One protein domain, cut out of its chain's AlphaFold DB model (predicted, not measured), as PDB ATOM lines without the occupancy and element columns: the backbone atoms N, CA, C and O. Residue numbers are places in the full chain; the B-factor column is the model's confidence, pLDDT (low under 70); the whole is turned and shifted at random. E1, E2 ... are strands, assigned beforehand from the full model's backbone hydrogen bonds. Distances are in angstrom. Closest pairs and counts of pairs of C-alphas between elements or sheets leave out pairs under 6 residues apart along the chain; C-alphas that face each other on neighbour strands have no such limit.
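AT A GLANCE: This is residues 164 to 234 of the 237 residues of an uncharacterized protein of Leuconostoc citreum (UniProt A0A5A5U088). A long hairpin arm, E1 and E2, joins a head of short strands, E3 to E6, where E6 lies beside E1. The six named strands, numbered in chain order, form one strongly twisted mixed sheet, order E2 E1 E6 E5 E4 E3. The printed part, 71 residues, is all strand and loose: radius of gyration of the C-alphas 14.0 A, spans 43 by 27 by 23 A.

IN THESE COORDINATES: E1, residues 169 to 178, begins at C-alpha 169 (-5.219, 29.665, 48.879) and is 28.3 A long; E2 is residues 186 to 195. E3 is 198 to 203, E4 208 to 213, E5 216 to 220, and E6 231 to 233, ending at (-13.975, 20.144, 48.243).

HOW THE PARTS SIT: In the hairpin E1 and E2, N 171 and O 193 are 2.8 A apart, within hydrogen-bond range. E6 is parallel to E1, with N 172 and O 231 at 3.1 A. E3, E4, E5 and E6 form a meander, each the antiparallel neighbour of the one before; N 210 and O 201, N 220 and O 209, and N 219 and O 232 are each 2.9 A apart.

THE WHOLE: The farthest C-alphas, 166 and 183, are 45.2 A apart. The printed part has no cut and no long link; pLDDT is under 70 at residues 173 to 190, 225 and 233 to 234.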
ATOM      1  N   ASN A 164     -11.946  35.879  41.119       94.00
ATOM      2  CA  ASN A 164     -10.791  35.019  41.402       94.00
ATOM      3  C   ASN A 164     -10.113  35.420  42.715       94.00
ATOM      4  O   ASN A 164     -10.124  36.598  43.075       94.00
ATOM      5  N   THR A 165      -9.477  34.487  43.429       92.38
ATOM      6  CA  THR A 165      -8.654  34.870  44.590       92.38
ATOM      7  C   THR A 165      -7.450  35.712  44.156       92.38
ATOM      8  O   THR A 165      -6.847  35.459  43.116       92.38
ATOM      9  N   PHE A 166      -7.057  36.702  44.967       88.12
ATOM     10  CA  PHE A 166      -5.871  37.534  44.681       88.12
ATOM     11  C   PHE A 166      -4.555  36.741  44.697       88.12
ATOM     12  O   PHE A 166      -3.579  37.140  44.066       88.12
ATOM     13  N   SER A 167      -4.514  35.640  45.444       87.50
ATOM     14  CA  SER A 167      -3.356  34.764  45.585       87.50
ATOM     15  C   SER A 167      -3.805  33.306  45.692       87.50
ATOM     16  O   SER A 167      -4.988  33.048  45.948       87.50
ATOM     17  N   PRO A 168      -2.885  32.338  45.545       89.31
ATOM     18  CA  PRO A 168      -3.168  30.958  45.902       89.31
ATOM     19  C   PRO A 168      -3.653  30.844  47.353       89.31
ATOM     20  O   PRO A 168      -3.153  31.534  48.246       89.31
ATOM     21  N   VAL A 169      -4.631  29.972  47.575       89.00
ATOM     22  CA  VAL A 169      -5.219  29.665  48.879       89.00
ATOM     23  C   VAL A 169      -5.025  28.186  49.184       89.00
ATOM     24  O   VAL A 169      -5.020  27.348  48.283       89.00
ATOM     25  N   GLN A 170      -4.857  27.863  50.464       88.38
ATOM     26  CA  GLN A 170      -4.772  26.474  50.904       88.38
ATOM     27  C   GLN A 170      -6.150  25.827  50.846       88.38
ATOM     28  O   GLN A 170      -7.097  26.339  51.450       88.38
ATOM     29  N   VAL A 171      -6.239  24.683  50.179       84.19
ATOM     30  CA  VAL A 171      -7.454  23.871  50.071       84.19
ATOM     31  C   VAL A 171      -7.216  22.486  50.636       84.19
ATOM     32  O   VAL A 171      -6.116  21.947  50.496       84.19
ATOM     33  N   SER A 172      -8.252  21.901  51.222       76.88
ATOM     34  CA  SER A 172      -8.245  20.497  51.621       76.88
ATOM     35  C   SER A 172      -9.022  19.664  50.612       76.88
ATOM     36  O   SER A 172     -10.208  19.906  50.379       76.88
ATOM     37  N   ASN A 173      -8.331  18.680  50.039       68.56
ATOM     38  CA  ASN A 173      -8.852  17.741  49.054       68.56
ATOM     39  C   ASN A 173      -8.961  16.343  49.652       68.56
ATOM     40  O   ASN A 173      -7.984  15.790  50.169       68.56
ATOM     41  N   THR A 174     -10.142  15.753  49.542       66.00
ATOM     42  CA  THR A 174     -10.442  14.403  49.993       66.00
ATOM     43  C   THR A 174     -10.143  13.426  48.872       66.00
ATOM     44  O   THR A 174     -10.744  13.459  47.805       66.00
ATOM     45  N   THR A 175      -9.219  12.507  49.116       62.16
ATOM     46  CA  THR A 175      -8.902  11.430  48.179       62.16
ATOM     47  C   THR A 175      -9.245  10.099  48.821       62.16
ATOM     48  O   THR A 175      -8.782   9.789  49.917       62.16
ATOM     49  N   ALA A 176     -10.066   9.304  48.143       57.25
ATOM     50  CA  ALA A 176     -10.287   7.915  48.507       57.25
ATOM     51  C   ALA A 176      -9.337   7.049  47.677       57.25
ATOM     52  O   ALA A 176      -9.379   7.076  46.447       57.25
ATOM     53  N   LYS A 177      -8.470   6.284  48.340       56.94
ATOM     54  CA  LYS A 177      -7.662   5.250  47.687       56.94
ATOM     55  C   LYS A 177      -8.205   3.882  48.069       56.94
ATOM     56  O   LYS A 177      -8.490   3.619  49.240       56.94
ATOM     57  N   ALA A 178      -8.340   3.006  47.077       52.19
ATOM     58  CA  ALA A 178      -8.598   1.599  47.335       52.19
ATOM     59  C   ALA A 178      -7.409   1.022  48.119       52.19
ATOM     60  O   ALA A 178      -6.254   1.207  47.729       52.19
ATOM     61  N   SER A 179      -7.689   0.365  49.245       54.72
ATOM     62  CA  SER A 179      -6.666  -0.365  49.991       54.72
ATOM     63  C   SER A 179      -6.100  -1.478  49.104       54.72
ATOM     64  O   SER A 179      -6.859  -2.286  48.565       54.72
ATOM     65  N   LEU A 180      -4.770  -1.533  48.974       52.38
ATOM     66  CA  LEU A 180      -4.019  -2.506  48.161       52.38
ATOM     67  C   LEU A 180      -4.294  -3.979  48.522       52.38
ATOM     68  O   LEU A 180      -3.859  -4.868  47.800       52.38
ATOM     69  N   LEU A 181      -5.015  -4.246  49.615       49.47
ATOM     70  CA  LEU A 181      -5.314  -5.594  50.098       49.47
ATOM     71  C   LEU A 181      -6.795  -5.987  50.023       49.47
ATOM     72  O   LEU A 181      -7.146  -7.021  50.576       49.47
ATOM     73  N   GLY A 182      -7.669  -5.202  49.376       46.06
ATOM     74  CA  GLY A 182      -9.040  -5.610  48.999       46.06
ATOM     75  C   GLY A 182     -10.008  -6.024  50.126       46.06
ATOM     76  O   GLY A 182     -11.180  -6.260  49.856       46.06
ATOM     77  N   LEU A 183      -9.552  -6.098  51.379       50.03
ATOM     78  CA  LEU A 183     -10.268  -6.723  52.497       50.03
ATOM     79  C   LEU A 183     -10.668  -5.732  53.600       50.03
ATOM     80  O   LEU A 183     -11.436  -6.088  54.486       50.03
ATOM     81  N   ILE A 184     -10.170  -4.488  53.567       50.78
ATOM     82  CA  ILE A 184     -10.404  -3.498  54.629       50.78
ATOM     83  C   ILE A 184     -10.614  -2.106  54.019       50.78
ATOM     84  O   ILE A 184      -9.685  -1.309  53.976       50.78
ATOM     85  N   GLY A 185     -11.837  -1.835  53.546       53.72
ATOM     86  CA  GLY A 185     -12.385  -0.490  53.301       53.72
ATOM     87  C   GLY A 185     -11.635   0.449  52.336       53.72
ATOM     88  O   GLY A 185     -10.509   0.218  51.901       53.72
ATOM     89  N   ALA A 186     -12.285   1.558  51.977       56.06
ATOM     90  CA  ALA A 186     -11.613   2.675  51.315       56.06
ATOM     91  C   ALA A 186     -10.777   3.453  52.346       56.06
ATOM     92  O   ALA A 186     -11.278   3.781  53.423       56.06
ATOM     93  N   VAL A 187      -9.524   3.783  52.016       55.88
ATOM     94  CA  VAL A 187      -8.715   4.696  52.834       55.88
ATOM     95  C   VAL A 187      -9.000   6.116  52.368       55.88
ATOM     96  O   VAL A 187      -8.706   6.470  51.225       55.88
ATOM     97  N   ILE A 188      -9.574   6.926  53.254       61.97
ATOM     98  CA  ILE A 188      -9.801   8.352  53.015       61.97
ATOM     99  C   ILE A 188      -8.575   9.119  53.512       61.97
ATOM    100  O   ILE A 188      -8.290   9.138  54.710       61.97
ATOM    101  N   SER A 189      -7.857   9.764  52.597       64.44
ATOM    102  CA  SER A 189      -6.755  10.679  52.897       64.44
ATOM    103  C   SER A 189      -7.119  12.108  52.517       64.44
ATOM    104  O   SER A 189      -7.691  12.348  51.456       64.44
ATOM    105  N   VAL A 190      -6.745  13.069  53.362       66.88
ATOM    106  CA  VAL A 190      -6.884  14.500  53.059       66.88
ATOM    107  C   VAL A 190      -5.520  15.046  52.670       66.88
ATOM    108  O   VAL A 190      -4.554  14.856  53.408       66.88
ATOM    109  N   ASN A 191      -5.445  15.702  51.515       76.88
ATOM    110  CA  ASN A 191      -4.248  16.389  51.049       76.88
ATOM    111  C   ASN A 191      -4.479  17.902  51.051       76.88
ATOM    112  O   ASN A 191      -5.565  18.358  50.697       76.88
ATOM    113  N   GLN A 192      -3.451  18.667  51.418       81.12
ATOM    114  CA  GLN A 192      -3.481  20.123  51.362       81.12
ATOM    115  C   GLN A 192      -2.733  20.617  50.136       81.12
ATOM    116  O   GLN A 192      -1.585  20.243  49.900       81.12
ATOM    117  N   THR A 193      -3.380  21.471  49.354       85.88
ATOM    118  CA  THR A 193      -2.788  22.036  48.141       85.88
ATOM    119  C   THR A 193      -3.031  23.532  48.072       85.88
ATOM    120  O   THR A 193      -4.079  24.013  48.485       85.88
ATOM    121  N   SER A 194      -2.070  24.270  47.519       89.75
ATOM    122  CA  SER A 194      -2.212  25.705  47.277       89.75
ATOM    123  C   SER A 194      -2.693  25.934  45.848       89.75
ATOM    124  O   SER A 194      -2.016  25.515  44.910       89.75
ATOM    125  N   ILE A 195      -3.848  26.573  45.670       89.75
ATOM    126  CA  ILE A 195      -4.449  26.811  44.348       89.75
ATOM    127  C   ILE A 195      -5.117  28.180  44.258       89.75
ATOM    128  O   ILE A 195      -5.588  28.724  45.251       89.75
ATOM    129  N   VAL A 196      -5.167  28.740  43.049       91.81
ATOM    130  CA  VAL A 196      -5.964  29.937  42.750       91.81
ATOM    131  C   VAL A 196      -7.403  29.505  42.485       91.81
ATOM    132  O   VAL A 196      -7.643  28.670  41.613       91.81
ATOM    133  N   MET A 197      -8.347  30.067  43.238       92.06
ATOM    134  CA  MET A 197      -9.773  29.807  43.055       92.06
ATOM    135  C   MET A 197     -10.348  30.747  42.005       92.06
ATOM    136  O   MET A 197     -10.060  31.943  42.033       92.06
ATOM    137  N   ASN A 198     -11.193  30.213  41.126       93.38
ATOM    138  CA  ASN A 198     -11.821  30.947  40.032       93.38
ATOM    139  C   ASN A 198     -13.342  30.802  40.061       93.38
ATOM    140  O   ASN A 198     -13.879  29.841  40.621       93.38
ATOM    141  N   GLY A 199     -14.034  31.738  39.406       93.31
ATOM    142  CA  GLY A 199     -15.492  31.686  39.269       93.31
ATOM    143  C   GLY A 199     -16.207  31.745  40.617       93.31
ATOM    144  O   GLY A 199     -17.218  31.071  40.822       93.31
ATOM    145  N   ILE A 200     -15.644  32.497  41.560       93.56
ATOM    146  CA  ILE A 200     -16.149  32.584  42.919       93.56
ATOM    147  C   ILE A 200     -17.460  33.357  42.923       93.56
ATOM    148  O   ILE A 200     -17.540  34.480  42.421       93.56
ATOM    149  N   HIS A 201     -18.487  32.740  43.492       93.50
ATOM    150  CA  HIS A 201     -19.845  33.265  43.528       93.50
ATOM    151  C   HIS A 201     -20.599  32.714  44.740       93.50
ATOM    152  O   HIS A 201     -20.092  31.864  45.477       93.50
ATOM    153  N   TRP A 202     -21.813  33.210  44.965       92.06
ATOM    154  CA  TRP A 202     -22.707  32.647  45.968       92.06
ATOM    155  C   TRP A 202     -23.613  31.591  45.336       92.06
ATOM    156  O   TRP A 202     -24.430  31.916  44.475       92.06
ATOM    157  N   ASP A 203     -23.508  30.347  45.793       85.00
ATOM    158  CA  ASP A 203     -24.419  29.276  45.398       85.00
ATOM    159  C   ASP A 203     -25.675  29.323  46.278       85.00
ATOM    160  O   ASP A 203     -25.617  29.184  47.507       85.00
ATOM    161  N   GLU A 204     -26.826  29.543  45.645       81.88
ATOM    162  CA  GLU A 204     -28.110  29.663  46.335       81.88
ATOM    163  C   GLU A 204     -28.652  28.331  46.865       81.88
ATOM    164  O   GLU A 204     -29.382  28.333  47.856       81.88
ATOM    165  N   ASN A 205     -28.276  27.203  46.259       80.00
ATOM    166  CA  ASN A 205     -28.761  25.880  46.647       80.00
ATOM    167  C   ASN A 205     -28.128  25.431  47.963       80.00
ATOM    168  O   ASN A 205     -28.813  24.905  48.841       80.00
ATOM    169  N   ILE A 206     -26.823  25.664  48.121       76.69
ATOM    170  CA  ILE A 206     -26.094  25.293  49.345       76.69
ATOM    171  C   ILE A 206     -25.896  26.468  50.312       76.69
ATOM    172  O   ILE A 206     -25.455  26.265  51.447       76.69
ATOM    173  N   ASN A 207     -26.257  27.686  49.896       78.62
ATOM    174  CA  ASN A 207     -26.203  28.916  50.688       78.62
ATOM    175  C   ASN A 207     -24.781  29.210  51.213       78.62
ATOM    176  O   ASN A 207     -24.559  29.403  52.421       78.62
ATOM    177  N   ARG A 208     -23.804  29.167  50.297       84.62
ATOM    178  CA  ARG A 208     -22.370  29.359  50.569       84.62
ATOM    179  C   ARG A 208     -21.667  30.066  49.415       84.62
ATOM    180  O   ARG A 208     -22.075  29.951  48.266       84.62
ATOM    181  N   MET A 209     -20.547  30.711  49.737       87.81
ATOM    182  CA  MET A 209     -19.554  31.080  48.732       87.81
ATOM    183  C   MET A 209     -18.899  29.806  48.196       87.81
ATOM    184  O   MET A 209     -18.407  28.983  48.975       87.81
ATOM    185  N   VAL A 210     -18.889  29.664  46.878       90.12
ATOM    186  CA  VAL A 210     -18.261  28.552  46.165       90.12
ATOM    187  C   VAL A 210     -17.278  29.085  45.142       90.12
ATOM    188  O   VAL A 210     -17.371  30.235  44.725       90.12
ATOM    189  N   GLY A 211     -16.337  28.246  44.742       91.25
ATOM    190  CA  GLY A 211     -15.374  28.532  43.689       91.25
ATOM    191  C   GLY A 211     -14.904  27.237  43.051       91.25
ATOM    192  O   GLY A 211     -15.228  26.147  43.521       91.25
ATOM    193  N   SER A 212     -14.132  27.351  41.982       90.69
ATOM    194  CA  SER A 212     -13.620  26.195  41.257       90.69
ATOM    195  C   SER A 212     -12.134  26.327  40.952       90.69
ATOM    196  O   SER A 212     -11.614  27.420  40.714       90.69
ATOM    197  N   ALA A 213     -11.443  25.194  40.945       89.62
ATOM    198  CA  ALA A 213     -10.084  25.079  40.439       89.62
ATOM    199  C   ALA A 213      -9.824  23.639  40.001       89.62
ATOM    200  O   ALA A 213     -10.298  22.704  40.642       89.62
ATOM    201  N   ASN A 214      -9.050  23.451  38.929       84.50
ATOM    202  CA  ASN A 214      -8.684  22.123  38.419       84.50
ATOM    203  C   ASN A 214      -9.897  21.187  38.217       84.50
ATOM    204  O   ASN A 214      -9.820  20.004  38.529       84.50
ATOM    205  N   ASN A 215     -11.023  21.722  37.720       81.75
ATOM    206  CA  ASN A 215     -12.303  21.012  37.536       81.75
ATOM    207  C   ASN A 215     -12.954  20.473  38.826       81.75
ATOM    208  O   ASN A 215     -13.827  19.611  38.764       81.75
ATOM    209  N   VAL A 216     -12.555  20.986  39.991       82.00
ATOM    210  CA  VAL A 216     -13.144  20.659  41.294       82.00
ATOM    211  C   VAL A 216     -13.860  21.887  41.847       82.00
ATOM    212  O   VAL A 216     -13.339  23.001  41.765       82.00
ATOM    213  N   ASN A 217     -15.046  21.671  42.419       85.06
ATOM    214  CA  ASN A 217     -15.812  22.694  43.124       85.06
ATOM    215  C   ASN A 217     -15.474  22.685  44.613       85.06
ATOM    216  O   ASN A 217     -15.456  21.636  45.261       85.06
ATOM    217  N   TYR A 218     -15.268  23.878  45.151       84.69
ATOM    218  CA  TYR A 218     -14.880  24.113  46.527       84.69
ATOM    219  C   TYR A 218     -15.875  25.031  47.218       84.69
ATOM    220  O   TYR A 218     -16.431  25.948  46.614       84.69
ATOM    221  N   ILE A 219     -16.047  24.806  48.512       84.94
ATOM    222  CA  ILE A 219     -16.915  25.591  49.379       84.94
ATOM    223  C   ILE A 219     -16.037  26.361  50.355       84.94
ATOM    224  O   ILE A 219     -15.162  25.786  51.004       84.94
ATOM    225  N   TYR A 220     -16.296  27.658  50.490       85.50
ATOM    226  CA  TYR A 220     -15.632  28.473  51.492       85.50
ATOM    227  C   TYR A 220     -16.282  28.313  52.869       85.50
ATOM    228  O   TYR A 220     -17.510  28.289  53.029       85.50
ATOM    229  N   SER A 221     -15.447  28.298  53.899       78.25
ATOM    230  CA  SER A 221     -15.845  28.479  55.282       78.25
ATOM    231  C   SER A 221     -15.028  29.583  55.925       78.25
ATOM    232  O   SER A 221     -13.860  29.761  55.635       78.25
ATOM    233  N   ILE A 222     -15.650  30.294  56.857       72.62
ATOM    234  CA  ILE A 222     -15.022  31.337  57.680       72.62
ATOM    235  C   ILE A 222     -14.169  30.759  58.815       72.62
ATOM    236  O   ILE A 222     -13.424  31.482  59.470       72.62
ATOM    237  N   ASN A 223     -14.305  29.457  59.067       74.19
ATOM    238  CA  ASN A 223     -13.467  28.709  59.982       74.19
ATOM    239  C   ASN A 223     -12.652  27.738  59.146       74.19
ATOM    240  O   ASN A 223     -13.219  27.015  58.326       74.19
ATOM    241  N   ALA A 224     -11.352  27.696  59.400       74.50
ATOM    242  CA  ALA A 224     -10.530  26.650  58.842       74.50
ATOM    243  C   ALA A 224     -11.035  25.272  59.295       74.50
ATOM    244  O   ALA A 224     -11.520  25.103  60.421       74.50
ATOM    245  N   ASP A 225     -10.880  24.281  58.429       69.81
ATOM    246  CA  ASP A 225     -10.955  22.887  58.822       69.81
ATOM    247  C   ASP A 225      -9.823  22.526  59.804       69.81
ATOM    248  O   ASP A 225      -8.963  23.339  60.156       69.81
ATOM    249  N   LYS A 226      -9.799  21.268  60.255       70.75
ATOM    250  CA  LYS A 226      -8.776  20.788  61.197       70.75
ATOM    251  C   LYS A 226      -7.340  20.848  60.650       70.75
ATOM    252  O   LYS A 226      -6.409  20.637  61.418       70.75
ATOM    253  N   TYR A 227      -7.168  21.102  59.354       71.44
ATOM    254  CA  TYR A 227      -5.879  21.211  58.685       71.44
ATOM    255  C   TYR A 227      -5.484  22.674  58.414       71.44
ATOM    256  O   TYR A 227      -4.365  22.938  57.986       71.44
ATOM    257  N   GLY A 228      -6.352  23.651  58.696       73.81
ATOM    258  CA  GLY A 228      -6.060  25.068  58.472       73.81
ATOM    259  C   GLY A 228      -6.607  25.628  57.154       73.81
ATOM    260  O   GLY A 228      -6.335  26.788  56.842       73.81
ATOM    261  N   SER A 229      -7.377  24.848  56.388       79.19
ATOM    262  CA  SER A 229      -7.948  25.286  55.114       79.19
ATOM    263  C   SER A 229      -9.346  25.883  55.271       79.19
ATOM    264  O   SER A 229     -10.220  25.303  55.909       79.19
ATOM    265  N   TYR A 230      -9.571  27.031  54.632       82.69
ATOM    266  CA  TYR A 230     -10.872  27.706  54.565       82.69
ATOM    267  C   TYR A 230     -11.682  27.304  53.324       82.69
ATOM    268  O   TYR A 230     -12.814  27.749  53.165       82.69
ATOM    269  N   TRP A 231     -11.116  26.471  52.451       83.81
ATOM    270  CA  TRP A 231     -11.734  26.015  51.214       83.81
ATOM    271  C   TRP A 231     -11.641  24.498  51.137       83.81
ATOM    272  O   TRP A 231     -10.552  23.934  51.067       83.81
ATOM    273  N   THR A 232     -12.780  23.826  51.127       75.31
ATOM    274  CA  THR A 232     -12.824  22.360  51.085       75.31
ATOM    275  C   THR A 232     -13.574  21.908  49.851       75.31
ATOM    276  O   THR A 232     -14.538  22.565  49.444       75.31
ATOM    277  N   ASP A 233     -13.158  20.793  49.261       67.69
ATOM    278  CA  ASP A 233     -13.975  20.144  48.243       67.69
ATOM    279  C   ASP A 233     -15.353  19.759  48.814       67.69
ATOM    280  O   ASP A 233     -15.547  19.608  50.027       67.69
ATOM    281  N   ALA A 234     -16.356  19.675  47.939       51.28
ATOM    282  CA  ALA A 234     -17.759  19.479  48.319       51.28
ATOM    283  C   ALA A 234     -18.037  18.182  49.115       51.28
ATOM    284  O   ALA A 234     -19.145  17.999  49.611       51.28
TER     285      ALA A 234